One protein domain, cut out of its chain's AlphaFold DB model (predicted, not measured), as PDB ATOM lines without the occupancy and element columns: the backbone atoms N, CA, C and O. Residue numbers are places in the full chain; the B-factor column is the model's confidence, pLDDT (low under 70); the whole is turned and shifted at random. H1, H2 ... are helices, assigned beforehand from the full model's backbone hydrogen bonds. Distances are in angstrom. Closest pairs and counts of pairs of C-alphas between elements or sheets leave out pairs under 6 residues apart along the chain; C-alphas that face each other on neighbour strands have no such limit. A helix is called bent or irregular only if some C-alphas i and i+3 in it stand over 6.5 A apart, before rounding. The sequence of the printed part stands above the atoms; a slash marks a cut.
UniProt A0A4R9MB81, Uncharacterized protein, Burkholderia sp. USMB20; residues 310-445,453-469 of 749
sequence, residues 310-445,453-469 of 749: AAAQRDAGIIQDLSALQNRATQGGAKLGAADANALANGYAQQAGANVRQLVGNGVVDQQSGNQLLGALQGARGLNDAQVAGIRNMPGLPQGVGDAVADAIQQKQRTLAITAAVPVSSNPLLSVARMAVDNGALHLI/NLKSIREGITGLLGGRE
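Overview. This is residues 310 to 445 and 453 to 469 of the 749 residues of an uncharacterized protein of Burkholderia sp. USMB20 (UniProt A0A4R9MB81). Two long helices, H2 and H5, run side by side in opposite directions; H3 folds back along H2 at one end of this pair, where H4 packs on H5, and H1 crosses the pair near its other end. H6 lies alongside H1 at that end, and H7 packs on H6 with its first residues, while residues 459 to 469, of which 459 to 463 belong to H7, stick out. The printed part has 153 residues with seven named helices, H1 to H7 in chain order, and no named strand; the class is all helix. It is only just compact, close to loose, with a radius of gyration of the C-alphas of 17.9 A and spans of 53 by 38 by 33 A.

Along the chain. H1, residues 310 to 331, starts with C-alpha 310 at (13.487, -46.526, -47.119) and is 32.0 A long. H2, residues 338 to 361, is 34.0 A long, and H3, residues 367 to 378, 16.3 A. H4, residues 385 to 392, is 10.6 A long. H5, residues 401 to 418, measures 25.6 A from C-alpha 401 at (2.746, -34.073, -40.286). H6, residues 428 to 444, measures 26.0 A; it has a kink of 26 degrees near residue 437 and is irregular, but only just, with C-alphas 441 and 444 6.9 A apart. H7, residues 454 to 463, is 13.4 A long and ends with C-alpha 463 at (14.882, -67.153, -41.072).

Arrangement. H2, H3 and H5 form a bundle, three helices side by side. H5 is the hub, touching five helices. H5 touches H2 at a shallow tilt of 7 degrees, opposite ways; their closest C-alphas, of Ala 345 and Lys 412, are 4.3 A apart. H2 and H3 are a helical hairpin at 4 degrees, closest at Ala 349 and Leu 377, 5.7 A between C-alphas. H4 and H5 are another, at a shallow tilt of 34 degrees, only just short of steep, with C-alphas of Arg 392 and Gly 402 closest at 4.0 A. H1 touches H5 with residues 314 to 318 alone, at a steep tilt of 60 degrees; the closest C-alphas, of Ile 318 and Thr 415, are 6.3 A apart. H1 touches H6 at a shallow tilt of 10 degrees, the same way, with C-alphas of Ile 319 and Val 437 closest at 7.4 A. H6 and H7 only just touch, with 3 pairs of C-alphas within 8 A, the closest those of Gly 440 and Leu 454 at 5.8 A. H1 and H7 are apart. Every O i to N i+4 pair is within hydrogen-bond range in H3, H4, H5 and H7, against 16 of 18 in H1, 19 of 20 in H2 and 9 of 13 in H6.

Size, cuts and confidence. The C-alphas farthest apart, of Gln 368 and Glu 469, are 56.4 A apart. Residues 446 to 452 are not printed, and C-alphas 445 and 453 are 13.3 A apart across the cut. Of the links printed whole, H2 to H3 is tight and the others are short. The mean pLDDT of the printed part is 73.1, and 47 residues are under 70, among them 421 to 445 and 453 to 469.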
ATOM      1  N   ALA A 310      14.828 -46.992 -47.482       58.22
ATOM      2  CA  ALA A 310      13.487 -46.526 -47.119       58.22
ATOM      3  C   ALA A 310      12.415 -46.898 -48.162       58.22
ATOM      4  O   ALA A 310      11.242 -47.052 -47.823       58.22
ATOM      5  N   ALA A 311      12.790 -47.061 -49.434       62.69
ATOM      6  CA  ALA A 311      11.923 -47.664 -50.441       62.69
ATOM      7  C   ALA A 311      11.698 -49.157 -50.150       62.69
ATOM      8  O   ALA A 311      10.552 -49.576 -50.007       62.69
ATOM      9  N   ALA A 312      12.772 -49.927 -49.952       60.41
ATOM     10  CA  ALA A 312      12.694 -51.365 -49.682       60.41
ATOM     11  C   ALA A 312      11.904 -51.707 -48.399       60.41
ATOM     12  O   ALA A 312      11.121 -52.655 -48.386       60.41
ATOM     13  N   GLN A 313      12.055 -50.917 -47.330       69.19
ATOM     14  CA  GLN A 313      11.270 -51.077 -46.096       69.19
ATOM     15  C   GLN A 313       9.772 -50.817 -46.314       69.19
ATOM     16  O   GLN A 313       8.938 -51.532 -45.758       69.19
ATOM     17  N   ARG A 314       9.417 -49.826 -47.144       78.75
ATOM     18  CA  ARG A 314       8.014 -49.532 -47.476       78.75
ATOM     19  C   ARG A 314       7.411 -50.603 -48.380       78.75
ATOM     20  O   ARG A 314       6.284 -51.013 -48.127       78.75
ATOM     21  N   ASP A 315       8.171 -51.133 -49.336       77.25
ATOM     22  CA  ASP A 315       7.732 -52.269 -50.157       77.25
ATOM     23  C   ASP A 315       7.500 -53.522 -49.307       77.25
ATOM     24  O   ASP A 315       6.482 -54.186 -49.469       77.25
ATOM     25  N   ALA A 316       8.380 -53.814 -48.341       70.38
ATOM     26  CA  ALA A 316       8.188 -54.925 -47.409       70.38
ATOM     27  C   ALA A 316       6.896 -54.783 -46.576       70.38
ATOM     28  O   ALA A 316       6.180 -55.768 -46.394       70.38
ATOM     29  N   GLY A 317       6.567 -53.566 -46.124       78.88
ATOM     30  CA  GLY A 317       5.299 -53.270 -45.445       78.88
ATOM     31  C   GLY A 317       4.079 -53.478 -46.349       78.88
ATOM     32  O   GLY A 317       3.154 -54.198 -45.979       78.88
ATOM     33  N   ILE A 318       4.116 -52.941 -47.572       83.19
ATOM     34  CA  ILE A 318       3.044 -53.109 -48.569       83.19
ATOM     35  C   ILE A 318       2.839 -54.596 -48.905       83.19
ATOM     36  O   ILE A 318       1.708 -55.071 -48.937       83.19
ATOM     37  N   ILE A 319       3.917 -55.363 -49.100       79.38
ATOM     38  CA  ILE A 319       3.858 -56.812 -49.360       79.38
ATOM     39  C   ILE A 319       3.259 -57.563 -48.160       79.38
ATOM     40  O   ILE A 319       2.469 -58.490 -48.349       79.38
ATOM     41  N   GLN A 320       3.587 -57.165 -46.925       80.88
ATOM     42  CA  GLN A 320       2.995 -57.747 -45.720       80.88
ATOM     43  C   GLN A 320       1.480 -57.488 -45.647       80.88
ATOM     44  O   GLN A 320       0.722 -58.421 -45.371       80.88
ATOM     45  N   ASP A 321       1.031 -56.267 -45.935       82.56
ATOM     46  CA  ASP A 321      -0.389 -55.903 -45.893       82.56
ATOM     47  C   ASP A 321      -1.188 -56.533 -47.049       82.56
ATOM     48  O   ASP A 321      -2.289 -57.049 -46.830       82.56
ATOM     49  N   LEU A 322      -0.611 -56.604 -48.256       83.81
ATOM     50  CA  LEU A 322      -1.168 -57.361 -49.384       83.81
ATOM     51  C   LEU A 322      -1.272 -58.857 -49.054       83.81
ATOM     52  O   LEU A 322      -2.301 -59.467 -49.335       83.81
ATOM     53  N   SER A 323      -0.272 -59.446 -48.389       79.06
ATOM     54  CA  SER A 323      -0.346 -60.835 -47.914       79.06
ATOM     55  C   SER A 323      -1.438 -61.014 -46.849       79.06
ATOM     56  O   SER A 323      -2.176 -61.997 -46.874       79.06
ATOM     57  N   ALA A 324      -1.619 -60.052 -45.939       80.38
ATOM     58  CA  ALA A 324      -2.697 -60.075 -44.948       80.38
ATOM     59  C   ALA A 324      -4.100 -59.906 -45.567       80.38
ATOM     60  O   ALA A 324      -5.081 -60.406 -45.013       80.38
ATOM     61  N   LEU A 325      -4.224 -59.215 -46.704       81.56
ATOM     62  CA  LEU A 325      -5.449 -59.186 -47.510       81.56
ATOM     63  C   LEU A 325      -5.650 -60.498 -48.270       81.56
ATOM     64  O   LEU A 325      -6.730 -61.074 -48.190       81.56
ATOM     65  N   GLN A 326      -4.608 -61.033 -48.906       80.88
ATOM     66  CA  GLN A 326      -4.654 -62.309 -49.623       80.88
ATOM     67  C   GLN A 326      -5.066 -63.461 -48.700       80.88
ATOM     68  O   GLN A 326      -5.934 -64.242 -49.068       80.88
ATOM     69  N   ASN A 327      -4.528 -63.525 -47.478       77.19
ATOM     70  CA  ASN A 327      -4.901 -64.530 -46.475       77.19
ATOM     71  C   ASN A 327      -6.361 -64.410 -45.995       77.19
ATOM     72  O   ASN A 327      -6.938 -65.402 -45.562       77.19
ATOM     73  N   ARG A 328      -6.968 -63.215 -46.062       79.44
ATOM     74  CA  ARG A 328      -8.403 -63.013 -45.785       79.44
ATOM     75  C   ARG A 328      -9.263 -63.363 -46.999       79.44
ATOM     76  O   ARG A 328     -10.288 -64.017 -46.843       79.44
ATOM     77  N   ALA A 329      -8.825 -62.998 -48.201       73.06
ATOM     78  CA  ALA A 329      -9.491 -63.359 -49.449       73.06
ATOM     79  C   ALA A 329      -9.550 -64.888 -49.634       73.06
ATOM     80  O   ALA A 329     -10.618 -65.430 -49.912       73.06
ATOM     81  N   THR A 330      -8.449 -65.603 -49.375       75.06
ATOM     82  CA  THR A 330      -8.389 -67.068 -49.512       75.06
ATOM     83  C   THR A 330      -9.238 -67.813 -48.483       75.06
ATOM     84  O   THR A 330      -9.759 -68.875 -48.814       75.06
ATOM     85  N   GLN A 331      -9.469 -67.256 -47.287       76.50
ATOM     86  CA  GLN A 331     -10.454 -67.792 -46.332       76.50
ATOM     87  C   GLN A 331     -11.891 -67.755 -46.883       76.50
ATOM     88  O   GLN A 331     -12.701 -68.601 -46.516       76.50
ATOM     89  N   GLY A 332     -12.194 -66.823 -47.794       74.06
ATOM     90  CA  GLY A 332     -13.445 -66.771 -48.559       74.06
ATOM     91  C   GLY A 332     -13.369 -67.405 -49.956       74.06
ATOM     92  O   GLY A 332     -14.280 -67.207 -50.754       74.06
ATOM     93  N   GLY A 333     -12.282 -68.109 -50.299       78.81
ATOM     94  CA  GLY A 333     -12.056 -68.681 -51.636       78.81
ATOM     95  C   GLY A 333     -11.747 -67.664 -52.749       78.81
ATOM     96  O   GLY A 333     -11.584 -68.053 -53.905       78.81
ATOM     97  N   ALA A 334     -11.634 -66.375 -52.423       74.31
ATOM     98  CA  ALA A 334     -11.327 -65.313 -53.373       74.31
ATOM     99  C   ALA A 334      -9.813 -65.181 -53.619       74.31
ATOM    100  O   ALA A 334      -8.983 -65.411 -52.736       74.31
ATOM    101  N   LYS A 335      -9.444 -64.763 -54.833       76.12
ATOM    102  CA  LYS A 335      -8.077 -64.327 -55.158       76.12
ATOM    103  C   LYS A 335      -7.951 -62.830 -54.897       76.12
ATOM    104  O   LYS A 335      -8.894 -62.095 -55.171       76.12
ATOM    105  N   LEU A 336      -6.775 -62.395 -54.437       71.12
ATOM    106  CA  LEU A 336      -6.436 -60.976 -54.330       71.12
ATOM    107  C   LEU A 336      -6.575 -60.321 -55.714       71.12
ATOM    108  O   LEU A 336      -5.849 -60.672 -56.646       71.12
ATOM    109  N   GLY A 337      -7.528 -59.406 -55.854       79.50
ATOM    110  CA  GLY A 337      -7.805 -58.695 -57.092       79.50
ATOM    111  C   GLY A 337      -7.237 -57.278 -57.102       79.50
ATOM    112  O   GLY A 337      -6.838 -56.718 -56.080       79.50
ATOM    113  N   ALA A 338      -7.305 -56.629 -58.268       77.75
ATOM    114  CA  ALA A 338      -7.025 -55.198 -58.378       77.75
ATOM    115  C   ALA A 338      -7.941 -54.354 -57.466       77.75
ATOM    116  O   ALA A 338      -7.552 -53.267 -57.045       77.75
ATOM    117  N   ALA A 339      -9.139 -54.846 -57.127       80.44
ATOM    118  CA  ALA A 339     -10.028 -54.218 -56.151       80.44
ATOM    119  C   ALA A 339      -9.400 -54.153 -54.745       80.44
ATOM    120  O   ALA A 339      -9.389 -53.080 -54.147       80.44
ATOM    121  N   ASP A 340      -8.805 -55.247 -54.256       82.62
ATOM    122  CA  ASP A 340      -8.178 -55.315 -52.927       82.62
ATOM    123  C   ASP A 340      -6.921 -54.445 -52.843       82.62
ATOM    124  O   ASP A 340      -6.702 -53.739 -51.859       82.62
ATOM    125  N   ALA A 341      -6.119 -54.433 -53.910       81.00
ATOM    126  CA  ALA A 341      -4.952 -53.563 -54.014       81.00
ATOM    127  C   ALA A 341      -5.334 -52.071 -54.025       81.00
ATOM    128  O   ALA A 341      -4.716 -51.257 -53.336       81.00
ATOM    129  N   ASN A 342      -6.395 -51.707 -54.757       85.94
ATOM    130  CA  ASN A 342      -6.954 -50.356 -54.712       85.94
ATOM    131  C   ASN A 342      -7.549 -50.031 -53.332       85.94
ATOM    132  O   ASN A 342      -7.405 -48.900 -52.871       85.94
ATOM    133  N   ALA A 343      -8.181 -50.994 -52.654       86.50
ATOM    134  CA  ALA A 343      -8.697 -50.820 -51.300       86.50
ATOM    135  C   ALA A 343      -7.566 -50.562 -50.290       86.50
ATOM    136  O   ALA A 343      -7.677 -49.625 -49.503       86.50
ATOM    137  N   LEU A 344      -6.449 -51.298 -50.365       89.19
ATOM    138  CA  LEU A 344      -5.259 -51.050 -49.541       89.19
ATOM    139  C   LEU A 344      -4.655 -49.667 -49.810       89.19
ATOM    140  O   LEU A 344      -4.451 -48.881 -48.885       89.19
ATOM    141  N   ALA A 345      -4.432 -49.340 -51.087       88.12
ATOM    142  CA  ALA A 345      -3.874 -48.057 -51.504       88.12
ATOM    143  C   ALA A 345      -4.757 -46.871 -51.064       88.12
ATOM    144  O   ALA A 345      -4.250 -45.815 -50.678       88.12
ATOM    145  N   ASN A 346      -6.081 -47.042 -51.083       88.62
ATOM    146  CA  ASN A 346      -7.026 -46.068 -50.544       88.62
ATOM    147  C   ASN A 346      -7.037 -46.049 -49.008       88.62
ATOM    148  O   ASN A 346      -7.178 -44.970 -48.441       88.62
ATOM    149  N   GLY A 347      -6.830 -47.188 -48.342       90.38
ATOM    150  CA  GLY A 347      -6.723 -47.306 -46.887       90.38
ATOM    151  C   GLY A 347      -5.614 -46.431 -46.299       90.38
ATOM    152  O   GLY A 347      -5.890 -45.639 -45.398       90.38
ATOM    153  N   TYR A 348      -4.401 -46.470 -46.865       90.12
ATOM    154  CA  TYR A 348      -3.298 -45.597 -46.430       90.12
ATOM    155  C   TYR A 348      -3.664 -44.103 -46.538       90.12
ATOM    156  O   TYR A 348      -3.444 -43.329 -45.604       90.12
ATOM    157  N   ALA A 349      -4.301 -43.689 -47.641       88.12
ATOM    158  CA  ALA A 349      -4.739 -42.302 -47.815       88.12
ATOM    159  C   ALA A 349      -5.923 -41.914 -46.908       88.12
ATOM    160  O   ALA A 349      -5.988 -40.776 -46.444       88.12
ATOM    161  N   GLN A 350      -6.844 -42.839 -46.623       91.94
ATOM    162  CA  GLN A 350      -7.950 -42.623 -45.684       91.94
ATOM    163  C   GLN A 350      -7.447 -42.472 -44.245       91.94
ATOM    164  O   GLN A 350      -7.915 -41.577 -43.543       91.94
ATOM    165  N   GLN A 351      -6.472 -43.285 -43.826       90.25
ATOM    166  CA  GLN A 351      -5.849 -43.202 -42.504       90.25
ATOM    167  C   GLN A 351      -5.114 -41.867 -42.321       90.25
ATOM    168  O   GLN A 351      -5.375 -41.149 -41.356       90.25
ATOM    169  N   ALA A 352      -4.271 -41.474 -43.282       89.12
ATOM    170  CA  ALA A 352      -3.629 -40.161 -43.261       89.12
ATOM    171  C   ALA A 352      -4.662 -39.016 -43.270       89.12
ATOM    172  O   ALA A 352      -4.546 -38.066 -42.499       89.12
ATOM    173  N   GLY A 353      -5.730 -39.134 -44.066       91.06
ATOM    174  CA  GLY A 353      -6.809 -38.144 -44.118       91.06
ATOM    175  C   GLY A 353      -7.688 -38.093 -42.862       91.06
ATOM    176  O   GLY A 353      -8.351 -37.084 -42.620       91.06
ATOM    177  N   ALA A 354      -7.728 -39.150 -42.048       92.50
ATOM    178  CA  ALA A 354      -8.335 -39.120 -40.719       92.50
ATOM    179  C   ALA A 354      -7.443 -38.346 -39.738       92.50
ATOM    180  O   ALA A 354      -7.927 -37.427 -39.080       92.50
ATOM    181  N   ASN A 355      -6.134 -38.629 -39.734       89.19
ATOM    182  CA  ASN A 355      -5.158 -37.921 -38.901       89.19
ATOM    183  C   ASN A 355      -5.131 -36.413 -39.211       89.19
ATOM    184  O   ASN A 355      -5.201 -35.602 -38.293       89.19
ATOM    185  N   VAL A 356      -5.110 -36.019 -40.492       91.06
ATOM    186  CA  VAL A 356      -5.164 -34.597 -40.890       91.06
ATOM    187  C   VAL A 356      -6.454 -33.932 -40.398       91.06
ATOM    188  O   VAL A 356      -6.392 -32.857 -39.808       91.06
ATOM    189  N   ARG A 357      -7.622 -34.576 -40.554       95.69
ATOM    190  CA  ARG A 357      -8.896 -34.036 -40.034       95.69
ATOM    191  C   ARG A 357      -8.903 -33.896 -38.511       95.69
ATOM    192  O   ARG A 357      -9.437 -32.913 -38.010       95.69
ATOM    193  N   GLN A 358      -8.291 -34.830 -37.785       93.25
ATOM    194  CA  GLN A 358      -8.153 -34.742 -36.330       93.25
ATOM    195  C   GLN A 358      -7.227 -33.588 -35.914       93.25
ATOM    196  O   GLN A 358      -7.551 -32.853 -34.986       93.25
ATOM    197  N   LEU A 359      -6.108 -33.381 -36.616       90.75
ATOM    198  CA  LEU A 359      -5.192 -32.265 -36.358       90.75
ATOM    199  C   LEU A 359      -5.850 -30.902 -36.619       90.75
ATOM    200  O   LEU A 359      -5.650 -29.981 -35.831       90.75
ATOM    201  N   VAL A 360      -6.680 -30.793 -37.662       93.62
ATOM    202  CA  VAL A 360      -7.496 -29.593 -37.930       93.62
ATOM    203  C   VAL A 360      -8.556 -29.388 -36.847       93.62
ATOM    204  O   VAL A 360      -8.675 -28.290 -36.312       93.62
ATOM    205  N   GLY A 361      -9.290 -30.439 -36.467       93.31
ATOM    206  CA  GLY A 361     -10.300 -30.368 -35.402       93.31
ATOM    207  C   GLY A 361      -9.725 -29.989 -34.030       93.31
ATOM    208  O   GLY A 361     -10.401 -29.339 -33.242       93.31
ATOM    209  N   ASN A 362      -8.461 -30.338 -33.776       93.62
ATOM    210  CA  ASN A 362      -7.727 -29.967 -32.567       93.62
ATOM    211  C   ASN A 362      -7.058 -28.576 -32.649       93.62
ATOM    212  O   ASN A 362      -6.377 -28.188 -31.701       93.62
ATOM    213  N   GLY A 363      -7.172 -27.851 -33.770       93.50
ATOM    214  CA  GLY A 363      -6.494 -26.562 -33.986       93.50
ATOM    215  C   GLY A 363      -4.965 -26.649 -34.108       93.50
ATOM    216  O   GLY A 363      -4.281 -25.638 -33.994       93.50
ATOM    217  N   VAL A 364      -4.420 -27.851 -34.322       92.06
ATOM    218  CA  VAL A 364      -2.973 -28.126 -34.422       92.06
ATOM    219  C   VAL A 364      -2.444 -27.879 -35.841       92.06
ATOM    220  O   VAL A 364      -1.266 -27.587 -36.028       92.06
ATOM    221  N   VAL A 365      -3.316 -27.990 -36.842       92.75
ATOM    222  CA  VAL A 365      -3.080 -27.581 -38.232       92.75
ATOM    223  C   VAL A 365      -4.207 -26.626 -38.607       92.75
ATOM    224  O   VAL A 365      -5.369 -26.913 -38.317       92.75
ATOM    225  N   ASP A 366      -3.894 -25.496 -39.236       95.12
ATOM    226  CA  ASP A 366      -4.923 -24.554 -39.667       95.12
ATOM    227  C   ASP A 366      -5.823 -25.161 -40.763       95.12
ATOM    228  O   ASP A 366      -5.449 -26.091 -41.487       95.12
ATOM    229  N   GLN A 367      -7.039 -24.633 -40.901       95.12
ATOM    230  CA  GLN A 367      -8.035 -25.202 -41.807       95.12
ATOM    231  C   GLN A 367      -7.613 -25.134 -43.289       95.12
ATOM    232  O   GLN A 367      -8.007 -25.999 -44.071       95.12
ATOM    233  N   GLN A 368      -6.796 -24.152 -43.687       94.12
ATOM    234  CA  GLN A 368      -6.327 -24.005 -45.063       94.12
ATOM    235  C   GLN A 368      -5.250 -25.050 -45.387       94.12
ATOM    236  O   GLN A 368      -5.409 -25.792 -46.359       94.12
ATOM    237  N   SER A 369      -4.212 -25.177 -44.559       91.38
ATOM    238  CA  SER A 369      -3.173 -26.210 -44.705       91.38
ATOM    239  C   SER A 369      -3.767 -27.617 -44.598       91.38
ATOM    240  O   SER A 369      -3.448 -28.501 -45.394       91.38
ATOM    241  N   GLY A 370      -4.721 -27.820 -43.684       92.06
ATOM    242  CA  GLY A 370      -5.478 -29.065 -43.568       92.06
ATOM    243  C   GLY A 370      -6.233 -29.432 -44.849       92.06
ATOM    244  O   GLY A 370      -6.136 -30.567 -45.322       92.06
ATOM    245  N   ASN A 371      -6.926 -28.469 -45.462       93.69
ATOM    246  CA  ASN A 371      -7.607 -28.670 -46.741       93.69
ATOM    247  C   ASN A 371      -6.623 -28.950 -47.893       93.69
ATOM    248  O   ASN A 371      -6.909 -29.804 -48.732       93.69
ATOM    249  N   GLN A 372      -5.451 -28.304 -47.918       91.00
ATOM    250  CA  GLN A 372      -4.407 -28.585 -48.915       91.00
ATOM    251  C   GLN A 372      -3.856 -30.016 -48.785       91.00
ATOM    252  O   GLN A 372      -3.764 -30.730 -49.786       91.00
ATOM    253  N   LEU A 373      -3.567 -30.478 -47.563       90.56
ATOM    254  CA  LEU A 373      -3.122 -31.854 -47.303       90.56
ATOM    255  C   LEU A 373      -4.190 -32.896 -47.672       90.56
ATOM    256  O   LEU A 373      -3.872 -33.929 -48.268       90.56
ATOM    257  N   LEU A 374      -5.464 -32.629 -47.369       93.31
ATOM    258  CA  LEU A 374      -6.577 -33.499 -47.767       93.31
ATOM    259  C   LEU A 374      -6.749 -33.542 -49.292       93.31
ATOM    260  O   LEU A 374      -6.934 -34.626 -49.847       93.31
ATOM    261  N   GLY A 375      -6.621 -32.398 -49.971       90.56
ATOM    262  CA  GLY A 375      -6.612 -32.316 -51.431       90.56
ATOM    263  C   GLY A 375      -5.475 -33.133 -52.051       90.56
ATOM    264  O   GLY A 375      -5.711 -33.906 -52.978       90.56
ATOM    265  N   ALA A 376      -4.266 -33.058 -51.488       88.38
ATOM    266  CA  ALA A 376      -3.121 -33.851 -51.935       88.38
ATOM    267  C   ALA A 376      -3.325 -35.370 -51.745       88.38
ATOM    268  O   ALA A 376      -3.009 -36.156 -52.637       88.38
ATOM    269  N   LEU A 377      -3.910 -35.806 -50.622       88.69
ATOM    270  CA  LEU A 377      -4.228 -37.222 -50.369       88.69
ATOM    271  C   LEU A 377      -5.286 -37.781 -51.335       88.69
ATOM    272  O   LEU A 377      -5.187 -38.932 -51.792       88.69
ATOM    273  N   GLN A 378      -6.288 -36.964 -51.668       87.75
ATOM    274  CA  GLN A 378      -7.309 -37.293 -52.663       87.75
ATOM    275  C   GLN A 378      -6.687 -37.355 -54.069       87.75
ATOM    276  O   GLN A 378      -6.805 -38.382 -54.741       87.75
ATOM    277  N   GLY A 379      -5.919 -36.330 -54.452       83.06
ATOM    278  CA  GLY A 379      -5.198 -36.205 -55.727       83.06
ATOM    279  C   GLY A 379      -3.921 -37.046 -55.872       83.06
ATOM    280  O   GLY A 379      -3.216 -36.912 -56.867       83.06
ATOM    281  N   ALA A 380      -3.606 -37.936 -54.925       76.06
ATOM    282  CA  ALA A 380      -2.327 -38.659 -54.857       76.06
ATOM    283  C   ALA A 380      -1.941 -39.480 -56.113       76.06
ATOM    284  O   ALA A 380      -0.768 -39.817 -56.294       76.06
ATOM    285  N   ARG A 381      -2.899 -39.808 -56.995       72.56
ATOM    286  CA  ARG A 381      -2.611 -40.347 -58.336       72.56
ATOM    287  C   ARG A 381      -2.172 -39.202 -59.259       72.56
ATOM    288  O   ARG A 381      -3.015 -38.567 -59.881       72.56
ATOM    289  N   GLY A 382      -0.861 -38.982 -59.360       68.38
ATOM    290  CA  GLY A 382      -0.268 -37.988 -60.266       68.38
ATOM    291  C   GLY A 382       0.667 -36.975 -59.601       68.38
ATOM    292  O   GLY A 382       1.287 -36.192 -60.312       68.38
ATOM    293  N   LEU A 383       0.812 -37.000 -58.270       80.81
ATOM    294  CA  LEU A 383       1.816 -36.184 -57.584       80.81
ATOM    295  C   LEU A 383       3.228 -36.687 -57.906       80.81
ATOM    296  O   LEU A 383       3.533 -37.854 -57.659       80.81
ATOM    297  N   ASN A 384       4.076 -35.804 -58.430       83.62
ATOM    298  CA  ASN A 384       5.490 -36.078 -58.680       83.62
ATOM    299  C   ASN A 384       6.344 -35.892 -57.408       83.62
ATOM    300  O   ASN A 384       5.895 -35.309 -56.419       83.62
ATOM    301  N   ASP A 385       7.597 -36.356 -57.435       79.06
ATOM    302  CA  ASP A 385       8.488 -36.313 -56.265       79.06
ATOM    303  C   ASP A 385       8.731 -34.888 -55.729       79.06
ATOM    304  O   ASP A 385       8.859 -34.704 -54.519       79.06
ATOM    305  N   ALA A 386       8.719 -33.862 -56.589       78.69
ATOM    306  CA  ALA A 386       8.844 -32.466 -56.165       78.69
ATOM    307  C   ALA A 386       7.593 -31.970 -55.415       78.69
ATOM    308  O   ALA A 386       7.715 -31.269 -54.410       78.69
ATOM    309  N   GLN A 387       6.393 -32.373 -55.838       83.12
ATOM    310  CA  GLN A 387       5.146 -32.086 -55.119       83.12
ATOM    311  C   GLN A 387       5.087 -32.835 -53.781       83.12
ATOM    312  O   GLN A 387       4.679 -32.258 -52.775       83.12
ATOM    313  N   VAL A 388       5.557 -34.086 -53.731       85.88
ATOM    314  CA  VAL A 388       5.668 -34.853 -52.478       85.88
ATOM    315  C   VAL A 388       6.680 -34.209 -51.520       85.88
ATOM    316  O   VAL A 388       6.396 -34.078 -50.329       85.88
ATOM    317  N   ALA A 389       7.821 -33.724 -52.018       84.38
ATOM    318  CA  ALA A 389       8.771 -32.942 -51.224       84.38
ATOM    319  C   ALA A 389       8.183 -31.596 -50.754       84.38
ATOM    320  O   ALA A 389       8.432 -31.179 -49.623       84.38
ATOM    321  N   GLY A 390       7.355 -30.942 -51.575       86.69
ATOM    322  CA  GLY A 390       6.611 -29.738 -51.191       86.69
ATOM    323  C   GLY A 390       5.629 -29.975 -50.038       86.69
ATOM    324  O   GLY A 390       5.500 -29.121 -49.169       86.69
ATOM    325  N   ILE A 391       5.001 -31.154 -49.973       88.12
ATOM    326  CA  ILE A 391       4.118 -31.554 -48.862       88.12
ATOM    327  C   ILE A 391       4.905 -31.757 -47.562       88.12
ATOM    328  O   ILE A 391       4.448 -31.327 -46.503       88.12
ATOM    329  N   ARG A 392       6.103 -32.358 -47.626       91.75
ATOM    330  CA  ARG A 392       6.992 -32.498 -46.455       91.75
ATOM    331  C   ARG A 392       7.424 -31.147 -45.890       91.75
ATOM    332  O   ARG A 392       7.452 -30.972 -44.678       91.75
ATOM    333  N   ASN A 393       7.705 -30.194 -46.777       90.31
ATOM    334  CA  ASN A 393       8.207 -28.861 -46.443       90.31
ATOM    335  C   ASN A 393       7.105 -27.783 -46.361       90.31
ATOM    336  O   ASN A 393       7.414 -26.592 -46.430       90.31
ATOM    337  N   MET A 394       5.827 -28.166 -46.254       89.12
ATOM    338  CA  MET A 394       4.715 -27.213 -46.219       89.12
ATOM    339  C   MET A 394       4.795 -26.345 -44.943       89.12
ATOM    340  O   MET A 394       4.785 -26.888 -43.833       89.12
ATOM    341  N   PRO A 395       4.897 -25.006 -45.067       85.25
ATOM    342  CA  PRO A 395       5.099 -24.122 -43.924       85.25
ATOM    343  C   PRO A 395       3.870 -24.100 -43.009       85.25
ATOM    344  O   PRO A 395       2.739 -24.204 -43.470       85.25
ATOM    345  N   GLY A 396       4.100 -23.942 -41.703       82.81
ATOM    346  CA  GLY A 396       3.038 -23.907 -40.689       82.81
ATOM    347  C   GLY A 396       2.578 -25.277 -40.179       82.81
ATOM    348  O   GLY A 396       1.849 -25.333 -39.192       82.81
ATOM    349  N   LEU A 397       3.029 -26.387 -40.776       88.44
ATOM    350  CA  LEU A 397       2.736 -27.719 -40.247       88.44
ATOM    351  C   LEU A 397       3.588 -28.060 -39.010       88.44
ATOM    352  O   LEU A 397       4.787 -27.769 -38.988       88.44
ATOM    353  N   PRO A 398       3.023 -28.772 -38.015       88.44
ATOM    354  CA  PRO A 398       3.814 -29.430 -36.984       88.44
ATOM    355  C   PRO A 398       4.790 -30.438 -37.600       88.44
ATOM    356  O   PRO A 398       4.466 -31.143 -38.562       88.44
ATOM    357  N   GLN A 399       5.977 -30.540 -37.003       84.19
ATOM    358  CA  GLN A 399       7.042 -31.421 -37.476       84.19
ATOM    359  C   GLN A 399       6.553 -32.877 -37.598       84.19
ATOM    360  O   GLN A 399       5.971 -33.430 -36.666       84.19
ATOM    361  N   GLY A 400       6.777 -33.492 -38.763       85.75
ATOM    362  CA  GLY A 400       6.355 -34.861 -39.076       85.75
ATOM    363  C   GLY A 400       4.943 -35.016 -39.665       85.75
ATOM    364  O   GLY A 400       4.640 -36.080 -40.199       85.75
ATOM    365  N   VAL A 401       4.081 -33.987 -39.649       87.62
ATOM    366  CA  VAL A 401       2.746 -34.073 -40.286       87.62
ATOM    367  C   VAL A 401       2.869 -34.124 -41.811       87.62
ATOM    368  O   VAL A 401       2.264 -34.989 -42.447       87.62
ATOM    369  N   GLY A 402       3.699 -33.251 -42.394       85.44
ATOM    370  CA  GLY A 402       4.011 -33.272 -43.827       85.44
ATOM    371  C   GLY A 402       4.658 -34.592 -44.263       85.44
ATOM    372  O   GLY A 402       4.274 -35.156 -45.287       85.44
ATOM    373  N   ASP A 403       5.569 -35.138 -43.449       88.50
ATOM    374  CA  ASP A 403       6.208 -36.436 -43.699       88.50
ATOM    375  C   ASP A 403       5.207 -37.592 -43.693       88.50
ATOM    376  O   ASP A 403       5.198 -38.390 -44.628       88.50
ATOM    377  N   ALA A 404       4.309 -37.656 -42.704       85.12
ATOM    378  CA  ALA A 404       3.289 -38.699 -42.624       85.12
ATOM    379  C   ALA A 404       2.320 -38.674 -43.822       85.12
ATOM    380  O   ALA A 404       1.934 -39.727 -44.334       85.12
ATOM    381  N   VAL A 405       1.945 -37.482 -44.302       88.38
ATOM    382  CA  VAL A 405       1.097 -37.333 -45.497       88.38
ATOM    383  C   VAL A 405       1.861 -37.716 -46.769       88.38
ATOM    384  O   VAL A 405       1.340 -38.473 -47.589       88.38
ATOM    385  N   ALA A 406       3.103 -37.255 -46.919       88.81
ATOM    386  CA  ALA A 406       3.971 -37.609 -48.040       88.81
ATOM    387  C   ALA A 406       4.251 -39.121 -48.115       88.81
ATOM    388  O   ALA A 406       4.211 -39.707 -49.197       88.81
ATOM    389  N   ASP A 407       4.471 -39.774 -46.974       88.94
ATOM    390  CA  ASP A 407       4.713 -41.213 -46.901       88.94
ATOM    391  C   ASP A 407       3.459 -42.030 -47.213       88.94
ATOM    392  O   ASP A 407       3.559 -43.018 -47.941       88.94
ATOM    393  N   ALA A 408       2.272 -41.597 -46.775       87.38
ATOM    394  CA  ALA A 408       1.009 -42.226 -47.168       87.38
ATOM    395  C   ALA A 408       0.730 -42.084 -48.678       87.38
ATOM    396  O   ALA A 408       0.234 -43.019 -49.312       87.38
ATOM    397  N   ILE A 409       1.096 -40.945 -49.282       87.56
ATOM    398  CA  ILE A 409       1.044 -40.738 -50.739       87.56
ATOM    399  C   ILE A 409       2.009 -41.697 -51.448       87.56
ATOM    400  O   ILE A 409       1.591 -42.402 -52.368       87.56
ATOM    401  N   GLN A 410       3.262 -41.798 -50.992       89.81
ATOM    402  CA  GLN A 410       4.249 -42.719 -51.569       89.81
ATOM    403  C   GLN A 410       3.859 -44.194 -51.377       89.81
ATOM    404  O   GLN A 410       4.038 -44.986 -52.301       89.81
ATOM    405  N   GLN A 411       3.260 -44.577 -50.244       88.69
ATOM    406  CA  GLN A 411       2.714 -45.923 -50.021       88.69
ATOM    407  C   GLN A 411       1.542 -46.229 -50.960       88.69
ATOM    408  O   GLN A 411       1.524 -47.292 -51.582       88.69
ATOM    409  N   LYS A 412       0.596 -45.296 -51.138       88.94
ATOM    410  CA  LYS A 412      -0.511 -45.417 -52.106       88.94
ATOM    411  C   LYS A 412       0.012 -45.579 -53.535       88.94
ATOM    412  O   LYS A 412      -0.420 -46.490 -54.237       88.94
ATOM    413  N   GLN A 413       0.968 -44.750 -53.955       87.88
ATOM    414  CA  GLN A 413       1.582 -44.836 -55.285       87.88
ATOM    415  C   GLN A 413       2.348 -46.153 -55.488       87.88
ATOM    416  O   GLN A 413       2.151 -46.816 -56.506       87.88
ATOM    417  N   ARG A 414       3.161 -46.585 -54.513       86.19
ATOM    418  CA  ARG A 414       3.913 -47.850 -54.584       86.19
ATOM    419  C   ARG A 414       3.023 -49.082 -54.547       86.19
ATOM    420  O   ARG A 414       3.266 -50.001 -55.317       86.19
ATOM    421  N   THR A 415       1.958 -49.078 -53.744       86.19
ATOM    422  CA  THR A 415       0.961 -50.162 -53.742       86.19
ATOM    423  C   THR A 415       0.373 -50.329 -55.136       86.19
ATOM    424  O   THR A 415       0.416 -51.425 -55.683       86.19
ATOM    425  N   LEU A 416      -0.068 -49.229 -55.759       84.44
ATOM    426  CA  LEU A 416      -0.578 -49.255 -57.129       84.44
ATOM    427  C   LEU A 416       0.483 -49.716 -58.143       84.44
ATOM    428  O   LEU A 416       0.137 -50.474 -59.040       84.44
ATOM    429  N   ALA A 417       1.749 -49.311 -57.998       80.81
ATOM    430  CA  ALA A 417       2.834 -49.714 -58.900       80.81
ATOM    431  C   ALA A 417       3.197 -51.209 -58.786       80.81
ATOM    432  O   ALA A 417       3.385 -51.866 -59.806       80.81
ATOM    433  N   ILE A 418       3.250 -51.756 -57.566       76.19
ATOM    434  CA  ILE A 418       3.525 -53.179 -57.290       76.19
ATOM    435  C   ILE A 418       2.400 -54.073 -57.829       76.19
ATOM    436  O   ILE A 418       2.665 -55.179 -58.295       76.19
ATOM    437  N   THR A 419       1.152 -53.596 -57.796       77.75
ATOM    438  CA  THR A 419      -0.032 -54.365 -58.220       77.75
ATOM    439  C   THR A 419      -0.544 -54.021 -59.622       77.75
ATOM    440  O   THR A 419      -1.575 -54.543 -60.046       77.75
ATOM    441  N   ALA A 420       0.121 -53.118 -60.348       72.81
ATOM    442  CA  ALA A 420      -0.252 -52.765 -61.713       72.81
ATOM    443  C   ALA A 420       0.136 -53.869 -62.709       72.81
ATOM    444  O   ALA A 420       1.170 -54.530 -62.586       72.81
ATOM    445  N   ALA A 421      -0.665 -54.019 -63.765       53.69
ATOM    446  CA  ALA A 421      -0.363 -54.904 -64.886       53.69
ATOM    447  C   ALA A 421       0.727 -54.295 -65.795       53.69
ATOM    448  O   ALA A 421       0.439 -53.766 -66.864       53.69
ATOM    449  N   VAL A 422       1.986 -54.349 -65.352       45.97
ATOM    450  CA  VAL A 422       3.160 -53.839 -66.089       45.97
ATOM    451  C   VAL A 422       3.840 -54.984 -66.868       45.97
ATOM    452  O   VAL A 422       3.897 -56.104 -66.351       45.97
ATOM    453  N   PRO A 423       4.359 -54.770 -68.095       41.16
ATOM    454  CA  PRO A 423       5.221 -55.750 -68.765       41.16
ATOM    455  C   PRO A 423       6.516 -56.018 -67.972       41.16
ATOM    456  O   PRO A 423       7.028 -55.155 -67.269       41.16
ATOM    457  N   VAL A 424       7.059 -57.232 -68.096       40.47
ATOM    458  CA  VAL A 424       8.060 -57.839 -67.182       40.47
ATOM    459  C   VAL A 424       9.450 -57.150 -67.183       40.47
ATOM    460  O   VAL A 424      10.334 -57.528 -66.418       40.47
ATOM    461  N   SER A 425       9.675 -56.143 -68.031       40.72
ATOM    462  CA  SER A 425      11.010 -55.715 -68.470       40.72
ATOM    463  C   SER A 425      11.642 -54.506 -67.762       40.72
ATOM    464  O   SER A 425      12.778 -54.188 -68.096       40.72
ATOM    465  N   SER A 426      10.963 -53.802 -66.845       42.69
ATOM    466  CA  SER A 426      11.419 -52.465 -66.403       42.69
ATOM    467  C   SER A 426      12.157 -52.372 -65.060       42.69
ATOM    468  O   SER A 426      12.922 -51.431 -64.887       42.69
ATOM    469  N   ASN A 427      11.983 -53.289 -64.098       53.41
ATOM    470  CA  ASN A 427      12.741 -53.225 -62.834       53.41
ATOM    471  C   ASN A 427      12.830 -54.598 -62.128       53.41
ATOM    472  O   ASN A 427      11.791 -55.159 -61.779       53.41
ATOM    473  N   PRO A 428      14.034 -55.143 -61.850       46.69
ATOM    474  CA  PRO A 428      14.181 -56.478 -61.266       46.69
ATOM    475  C   PRO A 428      13.662 -56.593 -59.824       46.69
ATOM    476  O   PRO A 428      13.137 -57.645 -59.467       46.69
ATOM    477  N   LEU A 429      13.747 -55.540 -58.999       45.69
ATOM    478  CA  LEU A 429      13.188 -55.557 -57.638       45.69
ATOM    479  C   LEU A 429      11.657 -55.533 -57.670       45.69
ATOM    480  O   LEU A 429      11.020 -56.295 -56.944       45.69
ATOM    481  N   LEU A 430      11.068 -54.727 -58.561       50.66
ATOM    482  CA  LEU A 430       9.618 -54.696 -58.772       50.66
ATOM    483  C   LEU A 430       9.107 -56.039 -59.317       50.66
ATOM    484  O   LEU A 430       8.096 -56.551 -58.841       50.66
ATOM    485  N   SER A 431       9.838 -56.653 -60.253       49.19
ATOM    486  CA  SER A 431       9.526 -57.986 -60.784       49.19
ATOM    487  C   SER A 431       9.625 -59.085 -59.719       49.19
ATOM    488  O   SER A 431       8.787 -59.983 -59.715       49.19
ATOM    489  N   VAL A 432      10.576 -59.010 -58.778       47.97
ATOM    490  CA  VAL A 432      10.664 -59.940 -57.632       47.97
ATOM    491  C   VAL A 432       9.524 -59.717 -56.632       47.97
ATOM    492  O   VAL A 432       8.890 -60.686 -56.214       47.97
ATOM    493  N   ALA A 433       9.216 -58.462 -56.283       48.91
ATOM    494  CA  ALA A 433       8.088 -58.119 -55.414       48.91
ATOM    495  C   ALA A 433       6.758 -58.618 -56.000       48.91
ATOM    496  O   ALA A 433       5.973 -59.268 -55.309       48.91
ATOM    497  N   ARG A 434       6.548 -58.405 -57.303       59.75
ATOM    498  CA  ARG A 434       5.400 -58.941 -58.031       59.75
ATOM    499  C   ARG A 434       5.404 -60.467 -58.073       59.75
ATOM    500  O   ARG A 434       4.369 -61.060 -57.800       59.75
ATOM    501  N   MET A 435       6.539 -61.121 -58.337       49.12
ATOM    502  CA  MET A 435       6.623 -62.587 -58.276       49.12
ATOM    503  C   MET A 435       6.223 -63.134 -56.901       49.12
ATOM    504  O   MET A 435       5.651 -64.217 -56.844       49.12
ATOM    505  N   ALA A 436       6.487 -62.427 -55.800       53.22
ATOM    506  CA  ALA A 436       6.040 -62.856 -54.473       53.22
ATOM    507  C   ALA A 436       4.507 -62.782 -54.311       53.22
ATOM    508  O   ALA A 436       3.916 -63.683 -53.716       53.22
ATOM    509  N   VAL A 437       3.862 -61.753 -54.876       51.78
ATOM    510  CA  VAL A 437       2.395 -61.590 -54.885       51.78
ATOM    511  C   VAL A 437       1.729 -62.602 -55.833       51.78
ATOM    512  O   VAL A 437       0.845 -63.355 -55.417       51.78
ATOM    513  N   ASP A 438       2.206 -62.683 -57.079       48.53
ATOM    514  CA  ASP A 438       1.644 -63.526 -58.142       48.53
ATOM    515  C   ASP A 438       1.846 -65.029 -57.853       48.53
ATOM    516  O   ASP A 438       0.902 -65.812 -57.991       48.53
ATOM    517  N   ASN A 439       3.020 -65.463 -57.366       47.56
ATOM    518  CA  ASN A 439       3.224 -66.875 -56.991       47.56
ATOM    519  C   ASN A 439       2.419 -67.282 -55.748       47.56
ATOM    520  O   ASN A 439       2.066 -68.453 -55.614       47.56
ATOM    521  N   GLY A 440       2.044 -66.336 -54.880       49.69
ATOM    522  CA  GLY A 440       1.083 -66.598 -53.807       49.69
ATOM    523  C   GLY A 440      -0.291 -67.050 -54.320       49.69
ATOM    524  O   GLY A 440      -0.992 -67.799 -53.640       49.69
ATOM    525  N   ALA A 441      -0.672 -66.644 -55.538       41.25
ATOM    526  CA  ALA A 441      -1.948 -66.994 -56.165       41.25
ATOM    527  C   ALA A 441      -1.935 -68.337 -56.931       41.25
ATOM    528  O   ALA A 441      -2.999 -68.814 -57.336       41.25
ATOM    529  N   LEU A 442      -0.766 -68.970 -57.107       38.31
ATOM    530  CA  LEU A 442      -0.608 -70.251 -57.815       38.31
ATOM    531  C   LEU A 442      -1.015 -71.485 -56.981       38.31
ATOM    532  O   LEU A 442      -1.108 -72.587 -57.516       38.31
ATOM    533  N   HIS A 443      -1.349 -71.312 -55.700       42.34
ATOM    534  CA  HIS A 443      -1.760 -72.382 -54.775       42.34
ATOM    535  C   HIS A 443      -3.150 -73.007 -55.016       42.34
ATOM    536  O   HIS A 443      -3.619 -73.778 -54.183       42.34
ATOM    537  N   LEU A 444      -3.819 -72.685 -56.125       39.88
ATOM    538  CA  LEU A 444      -5.215 -73.066 -56.392       39.88
ATOM    539  C   LEU A 444      -5.412 -73.854 -57.703       39.88
ATOM    540  O   LEU A 444      -6.519 -73.881 -58.231       39.88
ATOM    541  N   ILE A 445      -4.366 -74.501 -58.234       39.03
ATOM    542  CA  ILE A 445      -4.499 -75.476 -59.333       39.03
ATOM    543  C   ILE A 445      -4.499 -76.896 -58.736       39.03
ATOM    544  O   ILE A 445      -3.452 -77.341 -58.255       39.03
ATOM    545  N   ASN A 453       5.664 -72.706 -51.034       43.84
ATOM    546  CA  ASN A 453       4.600 -71.971 -50.350       43.84
ATOM    547  C   ASN A 453       5.063 -70.585 -49.866       43.84
ATOM    548  O   ASN A 453       6.232 -70.384 -49.522       43.84
ATOM    549  N   LEU A 454       4.133 -69.623 -49.834       41.00
ATOM    550  CA  LEU A 454       4.381 -68.250 -49.368       41.00
ATOM    551  C   LEU A 454       4.988 -68.211 -47.953       41.00
ATOM    552  O   LEU A 454       5.813 -67.351 -47.653       41.00
ATOM    553  N   LYS A 455       4.624 -69.176 -47.098       43.97
ATOM    554  CA  LYS A 455       5.196 -69.359 -45.760       43.97
ATOM    555  C   LYS A 455       6.666 -69.805 -45.814       43.97
ATOM    556  O   LYS A 455       7.420 -69.308 -44.997       43.97
ATOM    557  N   SER A 456       7.113 -70.603 -46.781       43.38
ATOM    558  CA  SER A 456       8.517 -71.014 -46.957       43.38
ATOM    559  C   SER A 456       9.391 -69.908 -47.555       43.38
ATOM    560  O   SER A 456      10.551 -69.772 -47.176       43.38
ATOM    561  N   ILE A 457       8.838 -69.068 -48.437       42.31
ATOM    562  CA  ILE A 457       9.518 -67.843 -48.896       42.31
ATOM    563  C   ILE A 457       9.617 -66.848 -47.730       42.31
ATOM    564  O   ILE A 457      10.690 -66.305 -47.468       42.31
ATOM    565  N   ARG A 458       8.534 -66.684 -46.956       41.59
ATOM    566  CA  ARG A 458       8.531 -65.903 -45.712       41.59
ATOM    567  C   ARG A 458       9.532 -66.449 -44.695       41.59
ATOM    568  O   ARG A 458      10.291 -65.658 -44.173       41.59
ATOM    569  N   GLU A 459       9.580 -67.756 -44.447       42.88
ATOM    570  CA  GLU A 459      10.524 -68.425 -43.536       42.88
ATOM    571  C   GLU A 459      11.971 -68.359 -44.039       42.88
ATOM    572  O   GLU A 459      12.888 -68.328 -43.226       42.88
ATOM    573  N   GLY A 460      12.200 -68.253 -45.351       39.19
ATOM    574  CA  GLY A 460      13.501 -67.874 -45.902       39.19
ATOM    575  C   GLY A 460      13.877 -66.433 -45.543       39.19
ATOM    576  O   GLY A 460      14.976 -66.184 -45.052       39.19
ATOM    577  N   ILE A 461      12.946 -65.491 -45.722       39.28
ATOM    578  CA  ILE A 461      13.143 -64.048 -45.488       39.28
ATOM    579  C   ILE A 461      13.173 -63.682 -43.987       39.28
ATOM    580  O   ILE A 461      13.893 -62.768 -43.597       39.28
ATOM    581  N   THR A 462      12.457 -64.400 -43.119       36.19
ATOM    582  CA  THR A 462      12.474 -64.204 -41.656       36.19
ATOM    583  C   THR A 462      13.472 -65.121 -40.953       36.19
ATOM    584  O   THR A 462      14.033 -64.736 -39.931       36.19
ATOM    585  N   GLY A 463      13.777 -66.296 -41.512       39.16
ATOM    586  CA  GLY A 463      14.882 -67.153 -41.072       39.16
ATOM    587  C   GLY A 463      16.254 -66.506 -41.290       39.16
ATOM    588  O   GLY A 463      17.175 -66.764 -40.520       39.16
ATOM    589  N   LEU A 464      16.349 -65.578 -42.249       39.00
ATOM    590  CA  LEU A 464      17.465 -64.641 -42.436       39.00
ATOM    591  C   LEU A 464      17.721 -63.696 -41.242       39.00
ATOM    592  O   LEU A 464      18.772 -63.065 -41.189       39.00
ATOM    593  N   LEU A 465      16.799 -63.617 -40.274       35.31
ATOM    594  CA  LEU A 465      16.929 -62.842 -39.031       35.31
ATOM    595  C   LEU A 465      16.950 -63.740 -37.771       35.31
ATOM    596  O   LEU A 465      16.882 -63.236 -36.651       35.31
ATOM    597  N   GLY A 466      17.016 -65.069 -37.937       29.98
ATOM    598  CA  GLY A 466      16.848 -66.060 -36.867       29.98
ATOM    599  C   GLY A 466      18.120 -66.817 -36.462       29.98
ATOM    600  O   GLY A 466      19.009 -67.091 -37.270       29.98
ATOM    601  N   GLY A 467      18.187 -67.198 -35.182       35.72
ATOM    602  CA  GLY A 467      19.306 -67.927 -34.574       35.72
ATOM    603  C   GLY A 467      19.543 -69.356 -35.097       35.72
ATOM    604  O   GLY A 467      18.882 -69.857 -36.004       35.72
ATOM    605  N   ARG A 468      20.552 -70.020 -34.516       29.95
ATOM    606  CA  ARG A 468      21.171 -71.268 -35.014       29.95
ATOM    607  C   ARG A 468      20.196 -72.448 -35.194       29.95
ATOM    608  O   ARG A 468      20.419 -73.263 -36.080       29.95
ATOM    609  N   GLU A 469      19.120 -72.508 -34.415       32.69
ATOM    610  CA  GLU A 469      18.204 -73.658 -34.321       32.69
ATOM    611  C   GLU A 469      17.327 -73.862 -35.570       32.69
ATOM    612  O   GLU A 469      17.142 -74.996 -36.015       32.69
TER     613      GLU A 469